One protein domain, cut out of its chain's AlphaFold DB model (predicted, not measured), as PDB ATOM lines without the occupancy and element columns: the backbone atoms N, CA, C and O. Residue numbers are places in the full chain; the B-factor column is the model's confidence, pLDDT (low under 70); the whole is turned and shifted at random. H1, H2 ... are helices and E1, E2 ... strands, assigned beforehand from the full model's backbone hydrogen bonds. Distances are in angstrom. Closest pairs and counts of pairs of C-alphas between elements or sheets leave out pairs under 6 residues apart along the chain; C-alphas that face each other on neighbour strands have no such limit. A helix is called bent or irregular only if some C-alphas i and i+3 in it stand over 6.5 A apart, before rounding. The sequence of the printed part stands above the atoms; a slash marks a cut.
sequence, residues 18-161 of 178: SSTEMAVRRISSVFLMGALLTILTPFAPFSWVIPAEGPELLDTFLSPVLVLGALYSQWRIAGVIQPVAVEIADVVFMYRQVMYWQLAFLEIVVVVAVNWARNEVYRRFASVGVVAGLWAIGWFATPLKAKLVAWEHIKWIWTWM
ATOM      1  N   SER A  18     238.099 156.318 287.312       86.50
ATOM      2  CA  SER A  18     239.017 155.381 287.965       86.50
ATOM      3  C   SER A  18     239.425 154.245 287.017       86.50
ATOM      4  O   SER A  18     238.703 153.895 286.080       86.50
ATOM      5  N   SER A  19     240.576 153.615 287.267       86.81
ATOM      6  CA  SER A  19     241.039 152.455 286.485       86.81
ATOM      7  C   SER A  19     240.045 151.290 286.529       86.81
ATOM      8  O   SER A  19     239.783 150.663 285.501       86.81
ATOM      9  N   THR A  20     239.442 151.043 287.694       88.56
ATOM     10  CA  THR A  20     238.390 150.036 287.886       88.56
ATOM     11  C   THR A  20     237.161 150.354 287.043       88.56
ATOM     12  O   THR A  20     236.652 149.481 286.345       88.56
ATOM     13  N   GLU A  21     236.708 151.608 287.041       87.75
ATOM     14  CA  GLU A  21     235.572 152.029 286.221       87.75
ATOM     15  C   GLU A  21     235.859 151.846 284.726       87.75
ATOM     16  O   GLU A  21     235.031 151.303 283.995       87.75
ATOM     17  N   MET A  22     237.060 152.209 284.274       90.00
ATOM     18  CA  MET A  22     237.483 151.989 282.890       90.00
ATOM     19  C   MET A  22     237.491 150.503 282.512       90.00
ATOM     20  O   MET A  22     237.063 150.147 281.411       90.00
ATOM     21  N   ALA A  23     237.946 149.627 283.411       90.25
ATOM     22  CA  ALA A  23     237.917 148.184 283.193       90.25
ATOM     23  C   ALA A  23     236.476 147.663 283.070       90.25
ATOM     24  O   ALA A  23     236.163 146.931 282.130       90.25
ATOM     25  N   VAL A  24     235.579 148.102 283.957       92.69
ATOM     26  CA  VAL A  24     234.160 147.713 283.942       92.69
ATOM     27  C   VAL A  24     233.461 148.179 282.660       92.69
ATOM     28  O   VAL A  24     232.716 147.411 282.045       92.69
ATOM     29  N   ARG A  25     233.728 149.406 282.194       92.44
ATOM     30  CA  ARG A  25     233.189 149.909 280.918       92.44
ATOM     31  C   ARG A  25     233.670 149.064 279.737       92.44
ATOM     32  O   ARG A  25     232.875 148.657 278.899       92.44
ATOM     33  N   ARG A  26     234.955 148.714 279.689       92.31
ATOM     34  CA  ARG A  26     235.484 147.858 278.614       92.31
ATOM     35  C   ARG A  26     234.875 146.463 278.622       92.31
ATOM     36  O   ARG A  26     234.452 145.993 277.572       92.31
ATOM     37  N   ILE A  27     234.786 145.828 279.787       94.12
ATOM     38  CA  ILE A  27     234.185 144.495 279.915       94.12
ATOM     39  C   ILE A  27     232.712 144.533 279.498       94.12
ATOM     40  O   ILE A  27     232.295 143.732 278.666       94.12
ATOM     41  N   SER A  28     231.936 145.499 280.002       93.50
ATOM     42  CA  SER A  28     230.527 145.653 279.609       93.50
ATOM     43  C   SER A  28     230.362 145.895 278.109       93.50
ATOM     44  O   SER A  28     229.460 145.314 277.515       93.50
ATOM     45  N   SER A  29     231.263 146.645 277.467       93.62
ATOM     46  CA  SER A  29     231.206 146.856 276.015       93.62
ATOM     47  C   SER A  29     231.312 145.557 275.215       93.62
ATOM     48  O   SER A  29     230.630 145.415 274.209       93.62
ATOM     49  N   VAL A  30     232.085 144.573 275.687       94.31
ATOM     50  CA  VAL A  30     232.195 143.254 275.037       94.31
ATOM     51  C   VAL A  30     230.885 142.472 275.153       94.31
ATOM     52  O   VAL A  30     230.461 141.826 274.197       94.31
ATOM     53  N   PHE A  31     230.204 142.557 276.297       94.25
ATOM     54  CA  PHE A  31     228.877 141.956 276.447       94.25
ATOM     55  C   PHE A  31     227.839 142.639 275.551       94.25
ATOM     56  O   PHE A  31     227.041 141.952 274.913       94.25
ATOM     57  N   LEU A  32     227.878 143.970 275.457       93.31
ATOM     58  CA  LEU A  32     226.986 144.726 274.581       93.31
ATOM     59  C   LEU A  32     227.226 144.398 273.102       93.31
ATOM     60  O   LEU A  32     226.262 144.203 272.373       93.31
ATOM     61  N   MET A  33     228.479 144.216 272.677       94.50
ATOM     62  CA  MET A  33     228.805 143.722 271.333       94.50
ATOM     63  C   MET A  33     228.140 142.376 271.044       94.50
ATOM     64  O   MET A  33     227.548 142.187 269.981       94.50
ATOM     65  N   GLY A  34     228.216 141.438 271.994       92.94
ATOM     66  CA  GLY A  34     227.549 140.141 271.878       92.94
ATOM     67  C   GLY A  34     226.031 140.282 271.748       92.94
ATOM     68  O   GLY A  34     225.425 139.653 270.884       92.94
ATOM     69  N   ALA A  35     225.422 141.152 272.557       92.06
ATOM     70  CA  ALA A  35     223.994 141.448 272.483       92.06
ATOM     71  C   ALA A  35     223.607 142.086 271.138       92.06
ATOM     72  O   ALA A  35     222.632 141.669 270.513       92.06
ATOM     73  N   LEU A  36     224.400 143.034 270.647       92.25
ATOM     74  CA  LEU A  36     224.192 143.709 269.371       92.25
ATOM     75  C   LEU A  36     224.216 142.719 268.198       92.25
ATOM     76  O   LEU A  36     223.355 142.771 267.318       92.25
ATOM     77  N   LEU A  37     225.137 141.752 268.210       92.56
ATOM     78  CA  LEU A  37     225.216 140.714 267.177       92.56
ATOM     79  C   LEU A  37     223.925 139.885 267.040       92.56
ATOM     80  O   LEU A  37     223.639 139.398 265.942       92.56
ATOM     81  N   THR A  38     223.120 139.772 268.105       90.44
ATOM     82  CA  THR A  38     221.835 139.050 268.061       90.44
ATOM     83  C   THR A  38     220.800 139.738 267.175       90.44
ATOM     84  O   THR A  38     220.067 139.059 266.462       90.44
ATOM     85  N   ILE A  39     220.773 141.074 267.157       89.56
ATOM     86  CA  ILE A  39     219.832 141.837 266.325       89.56
ATOM     87  C   ILE A  39     220.404 142.135 264.940       89.56
ATOM     88  O   ILE A  39     219.650 142.257 263.969       89.56
ATOM     89  N   LEU A  40     221.736 142.204 264.828       88.56
ATOM     90  CA  LEU A  40     222.403 142.451 263.559       88.56
ATOM     91  C   LEU A  40     222.272 141.270 262.603       88.56
ATOM     92  O   LEU A  40     222.166 141.516 261.418       88.56
ATOM     93  N   THR A  41     222.232 140.016 263.050       85.94
ATOM     94  CA  THR A  41     222.351 138.865 262.133       85.94
ATOM     95  C   THR A  41     221.001 138.414 261.542       85.94
ATOM     96  O   THR A  41     220.102 138.096 262.317       85.94
ATOM     97  N   PRO A  42     220.831 138.311 260.202       85.75
ATOM     98  CA  PRO A  42     221.724 138.793 259.136       85.75
ATOM     99  C   PRO A  42     221.604 140.313 258.946       85.75
ATOM    100  O   PRO A  42     220.486 140.822 259.018       85.75
ATOM    101  N   PHE A  43     222.728 141.014 258.706       88.44
ATOM    102  CA  PHE A  43     222.786 142.479 258.539       88.44
ATOM    103  C   PHE A  43     222.979 142.805 257.058       88.44
ATOM    104  O   PHE A  43     224.079 142.639 256.529       88.44
ATOM    105  N   ALA A  44     221.909 143.237 256.392       90.06
ATOM    106  CA  ALA A  44     221.899 143.507 254.953       90.06
ATOM    107  C   ALA A  44     221.145 144.816 254.643       90.06
ATOM    108  O   ALA A  44     220.084 144.791 254.015       90.06
ATOM    109  N   PRO A  45     221.624 145.964 255.164       87.88
ATOM    110  CA  PRO A  45     220.907 147.231 255.086       87.88
ATOM    111  C   PRO A  45     220.621 147.681 253.652       87.88
ATOM    112  O   PRO A  45     219.583 148.302 253.425       87.88
ATOM    113  N   PHE A  46     221.488 147.369 252.685       88.19
ATOM    114  CA  PHE A  46     221.284 147.805 251.304       88.19
ATOM    115  C   PHE A  46     220.173 146.997 250.631       88.19
ATOM    116  O   PHE A  46     219.271 147.587 250.032       88.19
ATOM    117  N   SER A  47     220.158 145.678 250.822       87.00
ATOM    118  CA  SER A  47     219.086 144.799 250.331       87.00
ATOM    119  C   SER A  47     217.742 145.042 251.023       87.00
ATOM    120  O   SER A  47     216.694 144.723 250.469       87.00
ATOM    121  N   TRP A  48     217.727 145.613 252.231       88.06
ATOM    122  CA  TRP A  48     216.473 145.973 252.904       88.06
ATOM    123  C   TRP A  48     215.790 147.197 252.307       88.06
ATOM    124  O   TRP A  48     214.569 147.312 252.409       88.06
ATOM    125  N   VAL A  49     216.573 148.122 251.752       83.56
ATOM    126  CA  VAL A  49     216.088 149.422 251.274       83.56
ATOM    127  C   VAL A  49     215.901 149.425 249.761       83.56
ATOM    128  O   VAL A  49     214.964 150.051 249.270       83.56
ATOM    129  N   ILE A  50     216.776 148.740 249.022       82.62
ATOM    130  CA  ILE A  50     216.791 148.759 247.560       82.62
ATOM    131  C   ILE A  50     216.213 147.436 247.039       82.62
ATOM    132  O   ILE A  50     216.891 146.412 247.108       82.62
ATOM    133  N   PRO A  51     214.987 147.424 246.488       68.00
ATOM    134  CA  PRO A  51     214.417 146.244 245.853       68.00
ATOM    135  C   PRO A  51     214.941 146.128 244.414       68.00
ATOM    136  O   PRO A  51     214.241 146.459 243.460       68.00
ATOM    137  N   ALA A  52     216.197 145.717 244.245       72.38
ATOM    138  CA  ALA A  52     216.789 145.469 242.931       72.38
ATOM    139  C   ALA A  52     217.679 144.222 242.957       72.38
ATOM    140  O   ALA A  52     218.111 143.790 244.022       72.38
ATOM    141  N   GLU A  53     217.991 143.661 241.790       61.69
ATOM    142  CA  GLU A  53     219.049 142.657 241.653       61.69
ATOM    143  C   GLU A  53     220.408 143.380 241.714       61.69
ATOM    144  O   GLU A  53     220.703 144.213 240.858       61.69
ATOM    145  N   GLY A  54     221.220 143.138 242.754       63.00
ATOM    146  CA  GLY A  54     222.545 143.774 242.905       63.00
ATOM    147  C   GLY A  54     222.955 144.347 244.279       63.00
ATOM    148  O   GLY A  54     224.157 144.357 244.552       63.00
ATOM    149  N   PRO A  55     222.051 144.780 245.183       76.25
ATOM    150  CA  PRO A  55     222.406 145.270 246.523       76.25
ATOM    151  C   PRO A  55     223.141 144.234 247.383       76.25
ATOM    152  O   PRO A  55     223.894 144.612 248.275       76.25
ATOM    153  N   GLU A  56     223.005 142.947 247.063       80.62
ATOM    154  CA  GLU A  56     223.738 141.851 247.705       80.62
ATOM    155  C   GLU A  56     225.260 142.002 247.578       80.62
ATOM    156  O   GLU A  56     225.993 141.670 248.513       80.62
ATOM    157  N   LEU A  57     225.755 142.559 246.462       82.69
ATOM    158  CA  LEU A  57     227.174 142.894 246.333       82.69
ATOM    159  C   LEU A  57     227.542 144.000 247.324       82.69
ATOM    160  O   LEU A  57     228.515 143.860 248.058       82.69
ATOM    161  N   LEU A  58     226.749 145.071 247.420       84.62
ATOM    162  CA  LEU A  58     227.015 146.140 248.388       84.62
ATOM    163  C   LEU A  58     227.012 145.609 249.824       84.62
ATOM    164  O   LEU A  58     227.943 145.903 250.570       84.62
ATOM    165  N   ASP A  59     226.038 144.777 250.192       87.19
ATOM    166  CA  ASP A  59     225.996 144.149 251.513       87.19
ATOM    167  C   ASP A  59     227.205 143.229 251.751       87.19
ATOM    168  O   ASP A  59     227.792 143.252 252.830       87.19
ATOM    169  N   THR A  60     227.656 142.484 250.742       86.75
ATOM    170  CA  THR A  60     228.837 141.611 250.859       86.75
ATOM    171  C   THR A  60     230.109 142.400 251.186       86.75
ATOM    172  O   THR A  60     230.912 141.969 252.015       86.75
ATOM    173  N   PHE A  61     230.302 143.566 250.563       88.12
ATOM    174  CA  PHE A  61     231.510 144.372 250.762       88.12
ATOM    175  C   PHE A  61     231.417 145.326 251.959       88.12
ATOM    176  O   PHE A  61     232.419 145.539 252.654       88.12
ATOM    177  N   LEU A  62     230.246 145.923 252.191       90.12
ATOM    178  CA  LEU A  62     230.062 147.004 253.159       90.12
ATOM    179  C   LEU A  62     229.534 146.513 254.505       90.12
ATOM    180  O   LEU A  62     229.995 147.016 255.527       90.12
ATOM    181  N   SER A  63     228.636 145.525 254.554       90.69
ATOM    182  CA  SER A  63     228.059 145.070 255.827       90.69
ATOM    183  C   SER A  63     229.110 144.561 256.815       90.69
ATOM    184  O   SER A  63     229.064 144.992 257.967       90.69
ATOM    185  N   PRO A  64     230.116 143.749 256.421       89.81
ATOM    186  CA  PRO A  64     231.178 143.347 257.341       89.81
ATOM    187  C   PRO A  64     231.959 144.543 257.893       89.81
ATOM    188  O   PRO A  64     232.259 144.584 259.082       89.81
ATOM    189  N   VAL A  65     232.246 145.545 257.053       91.19
ATOM    190  CA  VAL A  65     232.964 146.762 257.467       91.19
ATOM    191  C   VAL A  65     232.116 147.587 258.432       91.19
ATOM    192  O   VAL A  65     232.628 148.046 259.451       91.19
ATOM    193  N   LEU A  66     230.822 147.744 258.151       92.75
ATOM    194  CA  LEU A  66     229.893 148.481 259.006       92.75
ATOM    195  C   LEU A  66     229.725 147.801 260.366       92.75
ATOM    196  O   LEU A  66     229.827 148.476 261.390       92.75
ATOM    197  N   VAL A  67     229.533 146.480 260.390       93.06
ATOM    198  CA  VAL A  67     229.390 145.708 261.631       93.06
ATOM    199  C   VAL A  67     230.688 145.744 262.435       93.06
ATOM    200  O   VAL A  67     230.668 146.140 263.597       93.06
ATOM    201  N   LEU A  68     231.833 145.415 261.830       92.19
ATOM    202  CA  LEU A  68     233.123 145.447 262.531       92.19
ATOM    203  C   LEU A  68     233.470 146.853 263.025       92.19
ATOM    204  O   LEU A  68     233.960 147.009 264.142       92.19
ATOM    205  N   GLY A  69     233.181 147.878 262.224       91.50
ATOM    206  CA  GLY A  69     233.358 149.273 262.613       91.50
ATOM    207  C   GLY A  69     232.466 149.679 263.785       91.50
ATOM    208  O   GLY A  69     232.936 150.391 264.672       91.50
ATOM    209  N   ALA A  70     231.225 149.190 263.847       93.12
ATOM    210  CA  ALA A  70     230.319 149.441 264.966       93.12
ATOM    211  C   ALA A  70     230.810 148.762 266.253       93.12
ATOM    212  O   ALA A  70     230.913 149.423 267.286       93.12
ATOM    213  N   LEU A  71     231.211 147.489 266.178       94.06
ATOM    214  CA  LEU A  71     231.781 146.762 267.318       94.06
ATOM    215  C   LEU A  71     233.070 147.437 267.810       94.06
ATOM    216  O   LEU A  71     233.232 147.707 268.997       94.06
ATOM    217  N   TYR A  72     233.974 147.799 266.899       92.75
ATOM    218  CA  TYR A  72     235.178 148.548 267.258       92.75
ATOM    219  C   TYR A  72     234.837 149.893 267.914       92.75
ATOM    220  O   TYR A  72     235.420 150.256 268.939       92.75
ATOM    221  N   SER A  73     233.869 150.618 267.355       92.75
ATOM    222  CA  SER A  73     233.397 151.892 267.896       92.75
ATOM    223  C   SER A  73     232.871 151.734 269.316       92.75
ATOM    224  O   SER A  73     233.214 152.534 270.178       92.75
ATOM    225  N   GLN A  74     232.137 150.666 269.604       93.00
ATOM    226  CA  GLN A  74     231.624 150.357 270.935       93.00
ATOM    227  C   GLN A  74     232.746 150.149 271.967       93.00
ATOM    228  O   GLN A  74     232.707 150.742 273.049       93.00
ATOM    229  N   TRP A  75     233.817 149.431 271.604       92.31
ATOM    230  CA  TRP A  75     235.027 149.338 272.438       92.31
ATOM    231  C   TRP A  75     235.692 150.703 272.649       92.31
ATOM    232  O   TRP A  75     236.133 151.042 273.751       92.31
ATOM    233  N   ARG A  76     235.782 151.510 271.585       91.00
ATOM    234  CA  ARG A  76     236.400 152.843 271.639       91.00
ATOM    235  C   ARG A  76     235.618 153.805 272.518       91.00
ATOM    236  O   ARG A  76     236.241 154.493 273.322       91.00
ATOM    237  N   ILE A  77     234.294 153.811 272.406       90.88
ATOM    238  CA  ILE A  77     233.371 154.634 273.195       90.88
ATOM    239  C   ILE A  77     233.499 154.302 274.688       90.88
ATOM    240  O   ILE A  77     233.593 155.214 275.511       90.88
ATOM    241  N   ALA A  78     233.600 153.017 275.038       90.81
ATOM    242  CA  ALA A  78     233.843 152.575 276.414       90.81
ATOM    243  C   ALA A  78     235.210 153.020 276.967       90.81
ATOM    244  O   ALA A  78     235.392 153.157 278.177       90.81
ATOM    245  N   GLY A  79     236.180 153.249 276.078       88.62
ATOM    246  CA  GLY A  79     237.528 153.706 276.403       88.62
ATOM    247  C   GLY A  79     237.719 155.225 276.427       88.62
ATOM    248  O   GLY A  79     238.858 155.664 276.600       88.62
ATOM    249  N   VAL A  80     236.666 156.024 276.234       88.44
ATOM    250  CA  VAL A  80     236.758 157.491 276.239       88.44
ATOM    251  C   VAL A  80     236.946 158.012 277.666       88.44
ATOM    252  O   VAL A  80     236.167 157.708 278.564       88.44
ATOM    253  N   ILE A  81     237.984 158.830 277.851       85.00
ATOM    254  CA  ILE A  81     238.341 159.449 279.139       85.00
ATOM    255  C   ILE A  81     237.995 160.943 279.137       85.00
ATOM    256  O   ILE A  81     237.478 161.466 280.118       85.00
ATOM    257  N   GLN A  82     238.260 161.630 278.025       81.88
ATOM    258  CA  GLN A  82     238.005 163.061 277.864       81.88
ATOM    259  C   GLN A  82     236.721 163.303 277.062       81.88
ATOM    260  O   GLN A  82     236.397 162.484 276.202       81.88
ATOM    261  N   PRO A  83     235.991 164.407 277.305       84.88
ATOM    262  CA  PRO A  83     234.824 164.755 276.505       84.88
ATOM    263  C   PRO A  83     235.167 164.864 275.016       84.88
ATOM    264  O   PRO A  83     236.173 165.473 274.653       84.88
ATOM    265  N   VAL A  84     234.321 164.289 274.164       85.75
ATOM    266  CA  VAL A  84     234.487 164.306 272.706       85.75
ATOM    267  C   VAL A  84     233.360 165.130 272.100       85.75
ATOM    268  O   VAL A  84     232.187 164.843 272.336       85.75
ATOM    269  N   ALA A  85     233.711 166.144 271.314       85.81
ATOM    270  CA  ALA A  85     232.742 166.860 270.497       85.81
ATOM    271  C   ALA A  85     232.398 166.008 269.270       85.81
ATOM    272  O   ALA A  85     233.278 165.616 268.503       85.81
ATOM    273  N   VAL A  86     231.116 165.701 269.121       84.75
ATOM    274  CA  VAL A  86     230.553 164.990 267.978       84.75
ATOM    275  C   VAL A  86     229.748 166.009 267.191       84.75
ATOM    276  O   VAL A  86     228.740 166.523 267.674       84.75
ATOM    277  N   GLU A  87     230.227 166.323 265.996       84.19
ATOM    278  CA  GLU A  87     229.619 167.297 265.093       84.19
ATOM    279  C   GLU A  87     228.985 166.548 263.922       84.19
ATOM    280  O   GLU A  87     229.671 165.878 263.152       84.19
ATOM    281  N   ILE A  88     227.659 166.602 263.820       79.88
ATOM    282  CA  ILE A  88     226.914 165.942 262.746       79.88
ATOM    283  C   ILE A  88     226.094 167.011 262.039       79.88
ATOM    284  O   ILE A  88     225.136 167.535 262.611       79.88
ATOM    285  N   ALA A  89     226.474 167.315 260.795       79.56
ATOM    286  CA  ALA A  89     225.970 168.473 260.060       79.56
ATOM    287  C   ALA A  89     226.145 169.752 260.903       79.56
ATOM    288  O   ALA A  89     227.279 170.112 261.187       79.56
ATOM    289  N   ASP A  90     225.055 170.371 261.363       80.50
ATOM    290  CA  ASP A  90     225.081 171.599 262.175       80.50
ATOM    291  C   ASP A  90     224.826 171.354 263.675       80.50
ATOM    292  O   ASP A  90     224.720 172.293 264.471       80.50
ATOM    293  N   VAL A  91     224.683 170.092 264.091       78.19
ATOM    294  CA  VAL A  91     224.403 169.736 265.486       78.19
ATOM    295  C   VAL A  91     225.686 169.274 266.162       78.19
ATOM    296  O   VAL A  91     226.217 168.204 265.865       78.19
ATOM    297  N   VAL A  92     226.156 170.068 267.124       82.94
ATOM    298  CA  VAL A  92     227.270 169.700 268.002       82.94
ATOM    299  C   VAL A  92     226.715 169.121 269.297       82.94
ATOM    300  O   VAL A  92     226.028 169.807 270.059       82.94
ATOM    301  N   PHE A  93     227.047 167.864 269.573       84.19
ATOM    302  CA  PHE A  93     226.777 167.226 270.857       84.19
ATOM    303  C   PHE A  93     228.094 166.874 271.553       84.19
ATOM    304  O   PHE A  93     229.063 166.444 270.934       84.19
ATOM    305  N   MET A  94     228.140 167.078 272.870       85.94
ATOM    306  CA  MET A  94     229.312 166.746 273.675       85.94
ATOM    307  C   MET A  94     229.123 165.365 274.300       85.94
ATOM    308  O   MET A  94     228.355 165.219 275.254       85.94
ATOM    309  N   TYR A  95     229.842 164.361 273.801       84.12
ATOM    310  CA  TYR A  95     229.884 163.048 274.431       84.12
ATOM    311  C   TYR A  95     230.741 163.106 275.693       84.12
ATOM    312  O   TYR A  95     231.934 163.418 275.642       84.12
ATOM    313  N   ARG A  96     230.135 162.795 276.841       85.25
ATOM    314  CA  ARG A  96     230.821 162.715 278.134       85.25
ATOM    315  C   ARG A  96     230.899 161.271 278.590       85.25
ATOM    316  O   ARG A  96     229.967 160.501 278.407       85.25
ATOM    317  N   GLN A  97     231.967 160.947 279.299       83.75
ATOM    318  CA  GLN A  97     232.191 159.613 279.846       83.75
ATOM    319  C   GLN A  97     231.038 159.064 280.714       83.75
ATOM    320  O   GLN A  97     230.754 157.872 280.676       83.75
ATOM    321  N   VAL A  98     230.333 159.932 281.451       83.88
ATOM    322  CA  VAL A  98     229.194 159.552 282.308       83.88
ATOM    323  C   VAL A  98     227.998 159.074 281.472       83.88
ATOM    324  O   VAL A  98     227.211 158.247 281.925       83.88
ATOM    325  N   MET A  99     227.891 159.531 280.220       87.62
ATOM    326  CA  MET A  99     226.822 159.130 279.300       87.62
ATOM    327  C   MET A  99     226.973 157.684 278.822       87.62
ATOM    328  O   MET A  99     226.011 157.132 278.294       87.62
ATOM    329  N   TYR A 100     228.137 157.052 279.029       89.44
ATOM    330  CA  TYR A 100     228.370 155.662 278.636       89.44
ATOM    331  C   TYR A 100     227.280 154.733 279.174       89.44
ATOM    332  O   TYR A 100     226.666 153.998 278.410       89.44
ATOM    333  N   TRP A 101     226.991 154.807 280.476       90.62
ATOM    334  CA  TRP A 101     226.009 153.930 281.113       90.62
ATOM    335  C   TRP A 101     224.583 154.183 280.625       90.62
ATOM    336  O   TRP A 101     223.808 153.241 280.492       90.62
ATOM    337  N   GLN A 102     224.253 155.437 280.311       91.69
ATOM    338  CA  GLN A 102     222.945 155.802 279.767       91.69
ATOM    339  C   GLN A 102     222.755 155.225 278.361       91.69
ATOM    340  O   GLN A 102     221.709 154.648 278.071       91.69
ATOM    341  N   LEU A 103     223.777 155.333 277.505       90.69
ATOM    342  CA  LEU A 103     223.741 154.772 276.155       90.69
ATOM    343  C   LEU A 103     223.784 153.243 276.165       90.69
ATOM    344  O   LEU A 103     223.017 152.622 275.441       90.69
ATOM    345  N   ALA A 104     224.616 152.639 277.015       92.19
ATOM    346  CA  ALA A 104     224.684 151.191 277.199       92.19
ATOM    347  C   ALA A 104     223.336 150.616 277.651       92.19
ATOM    348  O   ALA A 104     222.868 149.612 277.118       92.19
ATOM    349  N   PHE A 105     222.684 151.268 278.617       93.44
ATOM    350  CA  PHE A 105     221.353 150.871 279.059       93.44
ATOM    351  C   PHE A 105     220.324 151.001 277.931       93.44
ATOM    352  O   PHE A 105     219.555 150.071 277.695       93.44
ATOM    353  N   LEU A 106     220.337 152.120 277.200       93.06
ATOM    354  CA  LEU A 106     219.452 152.331 276.055       93.06
ATOM    355  C   LEU A 106     219.662 151.266 274.969       93.06
ATOM    356  O   LEU A 106     218.686 150.745 274.436       93.06
ATOM    357  N   GLU A 107     220.908 150.896 274.681       92.62
ATOM    358  CA  GLU A 107     221.241 149.830 273.736       92.62
ATOM    359  C   GLU A 107     220.646 148.484 274.170       92.62
ATOM    360  O   GLU A 107     219.980 147.825 273.373       92.62
ATOM    361  N   ILE A 108     220.792 148.106 275.446       94.00
ATOM    362  CA  ILE A 108     220.180 146.882 275.991       94.00
ATOM    363  C   ILE A 108     218.660 146.924 275.842       94.00
ATOM    364  O   ILE A 108     218.063 145.945 275.394       94.00
ATOM    365  N   VAL A 109     218.026 148.046 276.195       93.94
ATOM    366  CA  VAL A 109     216.571 148.206 276.075       93.94
ATOM    367  C   VAL A 109     216.127 148.020 274.627       93.94
ATOM    368  O   VAL A 109     215.166 147.293 274.382       93.94
ATOM    369  N   VAL A 110     216.843 148.609 273.665       93.12
ATOM    370  CA  VAL A 110     216.555 148.442 272.233       93.12
ATOM    371  C   VAL A 110     216.707 146.980 271.812       93.12
ATOM    372  O   VAL A 110     215.793 146.433 271.197       93.12
ATOM    373  N   VAL A 111     217.810 146.320 272.179       92.50
ATOM    374  CA  VAL A 111     218.056 144.906 271.842       92.50
ATOM    375  C   VAL A 111     216.958 144.001 272.410       92.50
ATOM    376  O   VAL A 111     216.407 143.163 271.693       92.50
ATOM    377  N   VAL A 112     216.596 144.184 273.681       92.69
ATOM    378  CA  VAL A 112     215.546 143.397 274.345       92.69
ATOM    379  C   VAL A 112     214.180 143.664 273.717       92.69
ATOM    380  O   VAL A 112     213.457 142.715 273.416       92.69
ATOM    381  N   ALA A 113     213.831 144.929 273.469       92.00
ATOM    382  CA  ALA A 113     212.550 145.300 272.872       92.00
ATOM    383  C   ALA A 113     212.384 144.717 271.462       92.00
ATOM    384  O   ALA A 113     211.326 144.177 271.139       92.00
ATOM    385  N   VAL A 114     213.435 144.766 270.641       91.75
ATOM    386  CA  VAL A 114     213.443 144.186 269.290       91.75
ATOM    387  C   VAL A 114     213.270 142.669 269.341       91.75
ATOM    388  O   VAL A 114     212.419 142.124 268.632       91.75
ATOM    389  N   ASN A 115     214.032 141.991 270.204       89.00
ATOM    390  CA  ASN A 115     213.945 140.539 270.363       89.00
ATOM    391  C   ASN A 115     212.572 140.096 270.893       89.00
ATOM    392  O   ASN A 115     212.074 139.033 270.516       89.00
ATOM    393  N   TRP A 116     211.928 140.919 271.721       91.50
ATOM    394  CA  TRP A 116     210.586 140.641 272.217       91.50
ATOM    395  C   TRP A 116     209.496 140.895 271.169       91.50
ATOM    396  O   TRP A 116     208.587 140.077 271.027       91.50
ATOM    397  N   ALA A 117     209.601 141.980 270.398       88.75
ATOM    398  CA  ALA A 117     208.597 142.366 269.408       88.75
ATOM    399  C   ALA A 117     208.468 141.372 268.239       88.75
ATOM    400  O   ALA A 117     207.434 141.362 267.572       88.75
ATOM    401  N   ARG A 118     209.509 140.565 267.966       86.31
ATOM    402  CA  ARG A 118     209.571 139.578 266.862       86.31
ATOM    403  C   ARG A 118     209.158 140.142 265.493       86.31
ATOM    404  O   ARG A 118     208.743 139.399 264.607       86.31
ATOM    405  N   ASN A 119     209.272 141.456 265.318       88.88
ATOM    406  CA  ASN A 119     208.932 142.143 264.085       88.88
ATOM    407  C   ASN A 119     210.215 142.501 263.341       88.88
ATOM    408  O   ASN A 119     211.064 143.250 263.832       88.88
ATOM    409  N   GLU A 120     210.316 141.980 262.128       87.50
ATOM    410  CA  GLU A 120     211.471 142.142 261.260       87.50
ATOM    411  C   GLU A 120     211.723 143.612 260.886       87.50
ATOM    412  O   GLU A 120     212.872 144.039 260.798       87.50
ATOM    413  N   VAL A 121     210.670 144.422 260.741       89.19
ATOM    414  CA  VAL A 121     210.808 145.850 260.427       89.19
ATOM    415  C   VAL A 121     211.496 146.588 261.576       89.19
ATOM    416  O   VAL A 121     212.460 147.320 261.349       89.19
ATOM    417  N   TYR A 122     211.068 146.348 262.819       88.88
ATOM    418  CA  TYR A 122     211.694 146.964 263.992       88.88
ATOM    419  C   TYR A 122     213.137 146.513 264.176       88.88
ATOM    420  O   TYR A 122     213.985 147.343 264.496       88.88
ATOM    421  N   ARG A 123     213.440 145.238 263.900       91.06
ATOM    422  CA  ARG A 123     214.817 144.736 263.909       91.06
ATOM    423  C   ARG A 123     215.694 145.492 262.921       91.06
ATOM    424  O   ARG A 123     216.751 145.972 263.308       91.06
ATOM    425  N   ARG A 124     215.246 145.655 261.675       91.38
ATOM    426  CA  ARG A 124     216.011 146.357 260.630       91.38
ATOM    427  C   ARG A 124     216.277 147.813 260.997       91.38
ATOM    428  O   ARG A 124     217.428 148.242 260.966       91.38
ATOM    429  N   PHE A 125     215.240 148.549 261.399       90.75
ATOM    430  CA  PHE A 125     215.385 149.952 261.797       90.75
ATOM    431  C   PHE A 125     216.279 150.120 263.027       90.75
ATOM    432  O   PHE A 125     217.159 150.979 263.021       90.75
ATOM    433  N   ALA A 126     216.097 149.288 264.055       92.00
ATOM    434  CA  ALA A 126     216.930 149.330 265.251       92.00
ATOM    435  C   ALA A 126     218.390 148.985 264.939       92.00
ATOM    436  O   ALA A 126     219.287 149.709 265.359       92.00
ATOM    437  N   SER A 127     218.635 147.938 264.149       92.12
ATOM    438  CA  SER A 127     219.978 147.532 263.734       92.12
ATOM    439  C   SER A 127     220.701 148.642 262.969       92.12
ATOM    440  O   SER A 127     221.837 148.972 263.308       92.12
ATOM    441  N   VAL A 128     220.045 149.273 261.988       93.12
ATOM    442  CA  VAL A 128     220.635 150.414 261.262       93.12
ATOM    443  C   VAL A 128     220.864 151.598 262.199       93.12
ATOM    444  O   VAL A 128     221.941 152.189 262.173       93.12
ATOM    445  N   GLY A 129     219.889 151.927 263.050       92.62
ATOM    446  CA  GLY A 129     219.977 153.051 263.982       92.62
ATOM    447  C   GLY A 129     221.113 152.905 264.996       92.62
ATOM    448  O   GLY A 129     221.889 153.842 265.183       92.62
ATOM    449  N   VAL A 130     221.258 151.726 265.609       93.12
ATOM    450  CA  VAL A 130     222.326 151.455 266.583       93.12
ATOM    451  C   VAL A 130     223.693 151.462 265.902       93.12
ATOM    452  O   VAL A 130     224.608 152.121 266.394       93.12
ATOM    453  N   VAL A 131     223.832 150.821 264.736       94.62
ATOM    454  CA  VAL A 131     225.086 150.846 263.960       94.62
ATOM    455  C   VAL A 131     225.463 152.275 263.582       94.62
ATOM    456  O   VAL A 131     226.605 152.675 263.798       94.62
ATOM    457  N   ALA A 132     224.515 153.064 263.073       92.56
ATOM    458  CA  ALA A 132     224.754 154.456 262.704       92.56
ATOM    459  C   ALA A 132     225.148 155.313 263.917       92.56
ATOM    460  O   ALA A 132     226.100 156.086 263.830       92.56
ATOM    461  N   GLY A 133     224.473 155.148 265.060       91.00
ATOM    462  CA  GLY A 133     224.799 155.858 266.298       91.00
ATOM    463  C   GLY A 133     226.194 155.515 266.829       91.00
ATOM    464  O   GLY A 133     226.966 156.415 267.173       91.00
ATOM    465  N   LEU A 134     226.555 154.228 266.830       93.38
ATOM    466  CA  LEU A 134     227.892 153.772 267.217       93.38
ATOM    467  C   LEU A 134     228.964 154.319 266.277       93.38
ATOM    468  O   LEU A 134     229.992 154.797 266.753       93.38
ATOM    469  N   TRP A 135     228.721 154.310 264.965       93.44
ATOM    470  CA  TRP A 135     229.631 154.908 263.989       93.44
ATOM    471  C   TRP A 135     229.783 156.410 264.189       93.44
ATOM    472  O   TRP A 135     230.908 156.907 264.179       93.44
ATOM    473  N   ALA A 136     228.683 157.127 264.412       91.06
ATOM    474  CA  ALA A 136     228.707 158.566 264.618       91.06
ATOM    475  C   ALA A 136     229.591 158.931 265.816       91.06
ATOM    476  O   ALA A 136     230.537 159.694 265.665       91.06
ATOM    477  N   ILE A 137     229.362 158.330 266.986       89.88
ATOM    478  CA  ILE A 137     230.150 158.631 268.193       89.88
ATOM    479  C   ILE A 137     231.576 158.067 268.074       89.88
ATOM    480  O   ILE A 137     232.561 158.745 268.382       89.88
ATOM    481  N   GLY A 138     231.706 156.828 267.598       88.88
ATOM    482  CA  GLY A 138     232.976 156.119 267.473       88.88
ATOM    483  C   GLY A 138     233.942 156.768 266.490       88.88
ATOM    484  O   GLY A 138     235.156 156.759 266.724       88.88
ATOM    485  N   TRP A 139     233.422 157.397 265.433       89.25
ATOM    486  CA  TRP A 139     234.232 158.142 264.479       89.25
ATOM    487  C   TRP A 139     234.981 159.285 265.163       89.25
ATOM    488  O   TRP A 139     236.193 159.401 264.984       89.25
ATOM    489  N   PHE A 140     234.318 160.100 265.984       88.00
ATOM    490  CA  PHE A 140     234.984 161.202 266.691       88.00
ATOM    491  C   PHE A 140     235.855 160.713 267.853       88.00
ATOM    492  O   PHE A 140     236.898 161.304 268.126       88.00
ATOM    493  N   ALA A 141     235.505 159.591 268.488       86.12
ATOM    494  CA  ALA A 141     236.318 158.983 269.547       86.12
ATOM    495  C   ALA A 141     237.628 158.328 269.040       86.12
ATOM    496  O   ALA A 141     238.501 157.941 269.832       86.12
ATOM    497  N   THR A 142     237.779 158.151 267.726       87.94
ATOM    498  CA  THR A 142     238.912 157.438 267.122       87.94
ATOM    499  C   THR A 142     239.951 158.415 266.557       87.94
ATOM    500  O   THR A 142     239.602 159.283 265.755       87.94
ATOM    501  N   PRO A 143     241.246 158.280 266.912       85.44
ATOM    502  CA  PRO A 143     242.292 159.156 266.393       85.44
ATOM    503  C   PRO A 143     242.532 158.924 264.896       85.44
ATOM    504  O   PRO A 143     242.405 157.804 264.398       85.44
ATOM    505  N   LEU A 144     242.969 159.970 264.185       86.19
ATOM    506  CA  LEU A 144     243.181 159.931 262.733       86.19
ATOM    507  C   LEU A 144     244.131 158.805 262.293       86.19
ATOM    508  O   LEU A 144     243.857 158.122 261.313       86.19
ATOM    509  N   LYS A 145     245.201 158.549 263.059       86.75
ATOM    510  CA  LYS A 145     246.152 157.460 262.774       86.75
ATOM    511  C   LYS A 145     245.460 156.096 262.687       86.75
ATOM    512  O   LYS A 145     245.721 155.340 261.761       86.75
ATOM    513  N   ALA A 146     244.548 155.802 263.615       86.50
ATOM    514  CA  ALA A 146     243.819 154.536 263.616       86.50
ATOM    515  C   ALA A 146     242.861 154.433 262.420       86.50
ATOM    516  O   ALA A 146     242.743 153.364 261.829       86.50
ATOM    517  N   LYS A 147     242.232 155.548 262.019       87.69
ATOM    518  CA  LYS A 147     241.368 155.599 260.827       87.69
ATOM    519  C   LYS A 147     242.143 155.309 259.545       87.69
ATOM    520  O   LYS A 147     241.664 154.553 258.710       87.69
ATOM    521  N   LEU A 148     243.339 155.883 259.404       89.69
ATOM    522  CA  LEU A 148     244.195 155.667 258.235       89.69
ATOM    523  C   LEU A 148     244.649 154.208 258.138       89.69
ATOM    524  O   LEU A 148     244.486 153.593 257.089       89.69
ATOM    525  N   VAL A 149     245.110 153.630 259.251       89.81
ATOM    526  CA  VAL A 149     245.480 152.208 259.304       89.81
ATOM    527  C   VAL A 149     244.276 151.328 258.967       89.81
ATOM    528  O   VAL A 149     244.386 150.421 258.146       89.81
ATOM    529  N   ALA A 150     243.103 151.602 259.546       87.38
ATOM    530  CA  ALA A 150     241.887 150.859 259.224       87.38
ATOM    531  C   ALA A 150     241.532 150.967 257.733       87.38
ATOM    532  O   ALA A 150     241.176 149.970 257.113       87.38
ATOM    533  N   TRP A 151     241.686 152.149 257.136       89.38
ATOM    534  CA  TRP A 151     241.422 152.379 255.719       89.38
ATOM    535  C   TRP A 151     242.347 151.577 254.801       89.38
ATOM    536  O   TRP A 151     241.890 151.019 253.805       89.38
ATOM    537  N   GLU A 152     243.628 151.462 255.145       91.56
ATOM    538  CA  GLU A 152     244.579 150.615 254.413       91.56
ATOM    539  C   GLU A 152     244.160 149.141 254.442       91.56
ATOM    540  O   GLU A 152     244.118 148.485 253.399       91.56
ATOM    541  N   HIS A 153     243.758 148.642 255.613       89.81
ATOM    542  CA  HIS A 153     243.285 147.266 255.761       89.81
ATOM    543  C   HIS A 153     241.973 147.031 255.007       89.81
ATOM    544  O   HIS A 153     241.835 146.013 254.334       89.81
ATOM    545  N   ILE A 154     241.029 147.976 255.060       90.12
ATOM    546  CA  ILE A 154     239.755 147.879 254.335       90.12
ATOM    547  C   ILE A 154     240.005 147.773 252.829       90.12
ATOM    548  O   ILE A 154     239.462 146.872 252.193       90.12
ATOM    549  N   LYS A 155     240.872 148.622 252.262       89.00
ATOM    550  CA  LYS A 155     241.232 148.540 250.835       89.00
ATOM    551  C   LYS A 155     241.814 147.180 250.479       89.00
ATOM    552  O   LYS A 155     241.436 146.598 249.463       89.00
ATOM    553  N   TRP A 156     242.730 146.675 251.303       89.50
ATOM    554  CA  TRP A 156     243.344 145.370 251.086       89.50
ATOM    555  C   TRP A 156     242.310 144.240 251.105       89.50
ATOM    556  O   TRP A 156     242.269 143.427 250.181       89.50
ATOM    557  N   ILE A 157     241.425 144.230 252.104       88.88
ATOM    558  CA  ILE A 157     240.353 143.237 252.226       88.88
ATOM    559  C   ILE A 157     239.404 143.329 251.024       88.88
ATOM    560  O   ILE A 157     239.110 142.311 250.405       88.88
ATOM    561  N   TRP A 158     238.972 144.530 250.636       90.88
ATOM    562  CA  TRP A 158     238.131 144.733 249.451       90.88
ATOM    563  C   TRP A 158     238.805 144.268 248.163       90.88
ATOM    564  O   TRP A 158     238.143 143.671 247.319       90.88
ATOM    565  N   THR A 159     240.116 144.467 248.032       89.62
ATOM    566  CA  THR A 159     240.881 144.004 246.866       89.62
ATOM    567  C   THR A 159     240.859 142.478 246.783       89.62
ATOM    568  O   THR A 159     240.575 141.916 245.723       89.62
ATOM    569  N   TRP A 160     241.072 141.795 247.910       88.19
ATOM    570  CA  TRP A 160     240.969 140.335 247.986       88.19
ATOM    571  C   TRP A 160     239.557 139.818 247.737       88.19
ATOM    572  O   TRP A 160     239.390 138.831 247.021       88.19
ATOM    573  N   MET A 161     238.539 140.476 248.292       86.81
ATOM    574  CA  MET A 161     237.145 140.099 248.056       86.81
ATOM    575  C   MET A 161     236.763 140.270 246.583       86.81
ATOM    576  O   MET A 161     236.212 139.342 245.999       86.81
TER     577      MET A 161
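This is residues 18 to 161 of the 178 residues of an uncharacterized protein of Cadophora sp. DSE1049 (UniProt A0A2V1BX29). A small hairpin of two strands, E1 and E2, packs through E1 on the last part of H5, at one side of a cluster of long helices. H1, H4 and H5 form a bundle, H3 crosses H5 steeply and runs beside H1, and H6 lies farther out, meeting H3 alone. You have 144 residues with six named helices and two named strands, in the order H1 H2 H3 E1 E2 H4 H5 H6; the class is mostly helix and the sheet, E1 - E2, is antiparallel. The whole is compact, with a radius of gyration of the C-alphas of 16.0 A and spans of 51 by 40 by 32 A.

Find C-alpha 84 at (234.487, 164.306, 272.706), where E1, residues 84 to 88, begins; E2 is residues 91 to 95. H5 is residues 120 to 141, 31.1 A, and H4 residues 99 to 117, 26.7 A. H1, residues 19 to 40, runs 31.2 A from (241.039, 152.455, 286.485). H2 is residues 45 to 49. H3, residues 55 to 78, 32.8 A, has a kink of 38 degrees near residue 62 and is only just irregular: C-alphas 61 and 64 are 6.7 A apart. H6, residues 144 to 161, 25.4 A, ends at (237.145, 140.099, 248.056).

In the E1 and E2 hairpin, look at N 86 and O 93, 2.8 A apart. The closest C-alphas of E1 and H5, Val 86 and Phe 140, are 6.0 A apart. H3 touches H5 at a steep tilt of 55 degrees, closest at C-alphas 73 and 138, 4.3 A. H4 and H5, a helical hairpin, touch at 16 degrees, a shallow tilt, closest at C-alphas 114 and 123, 5.6 A. H1 touches H4, C-alphas 39 and 111 being closest at 6.6 A. H2 touches H3, C-alphas 47 and 55 being closest at 5.1 A. H3 and H6 only just touch, with 3 pairs of C-alphas within 8 A, closest at 61 and 158, 6.8 A. Every O i to N i+4 pair is within hydrogen-bond range in H2, H4 and H6, against 16 of 18 in H1, 18 of 20 in H3 and 17 of 18 in H5.

The C-alphas of Ser 18 and Glu 53, the two farthest apart, are 52.0 A apart. The printed part has no cut, and its links between named elements are tight. Confidence is under 70 at residue 51 and residues 53 to 54.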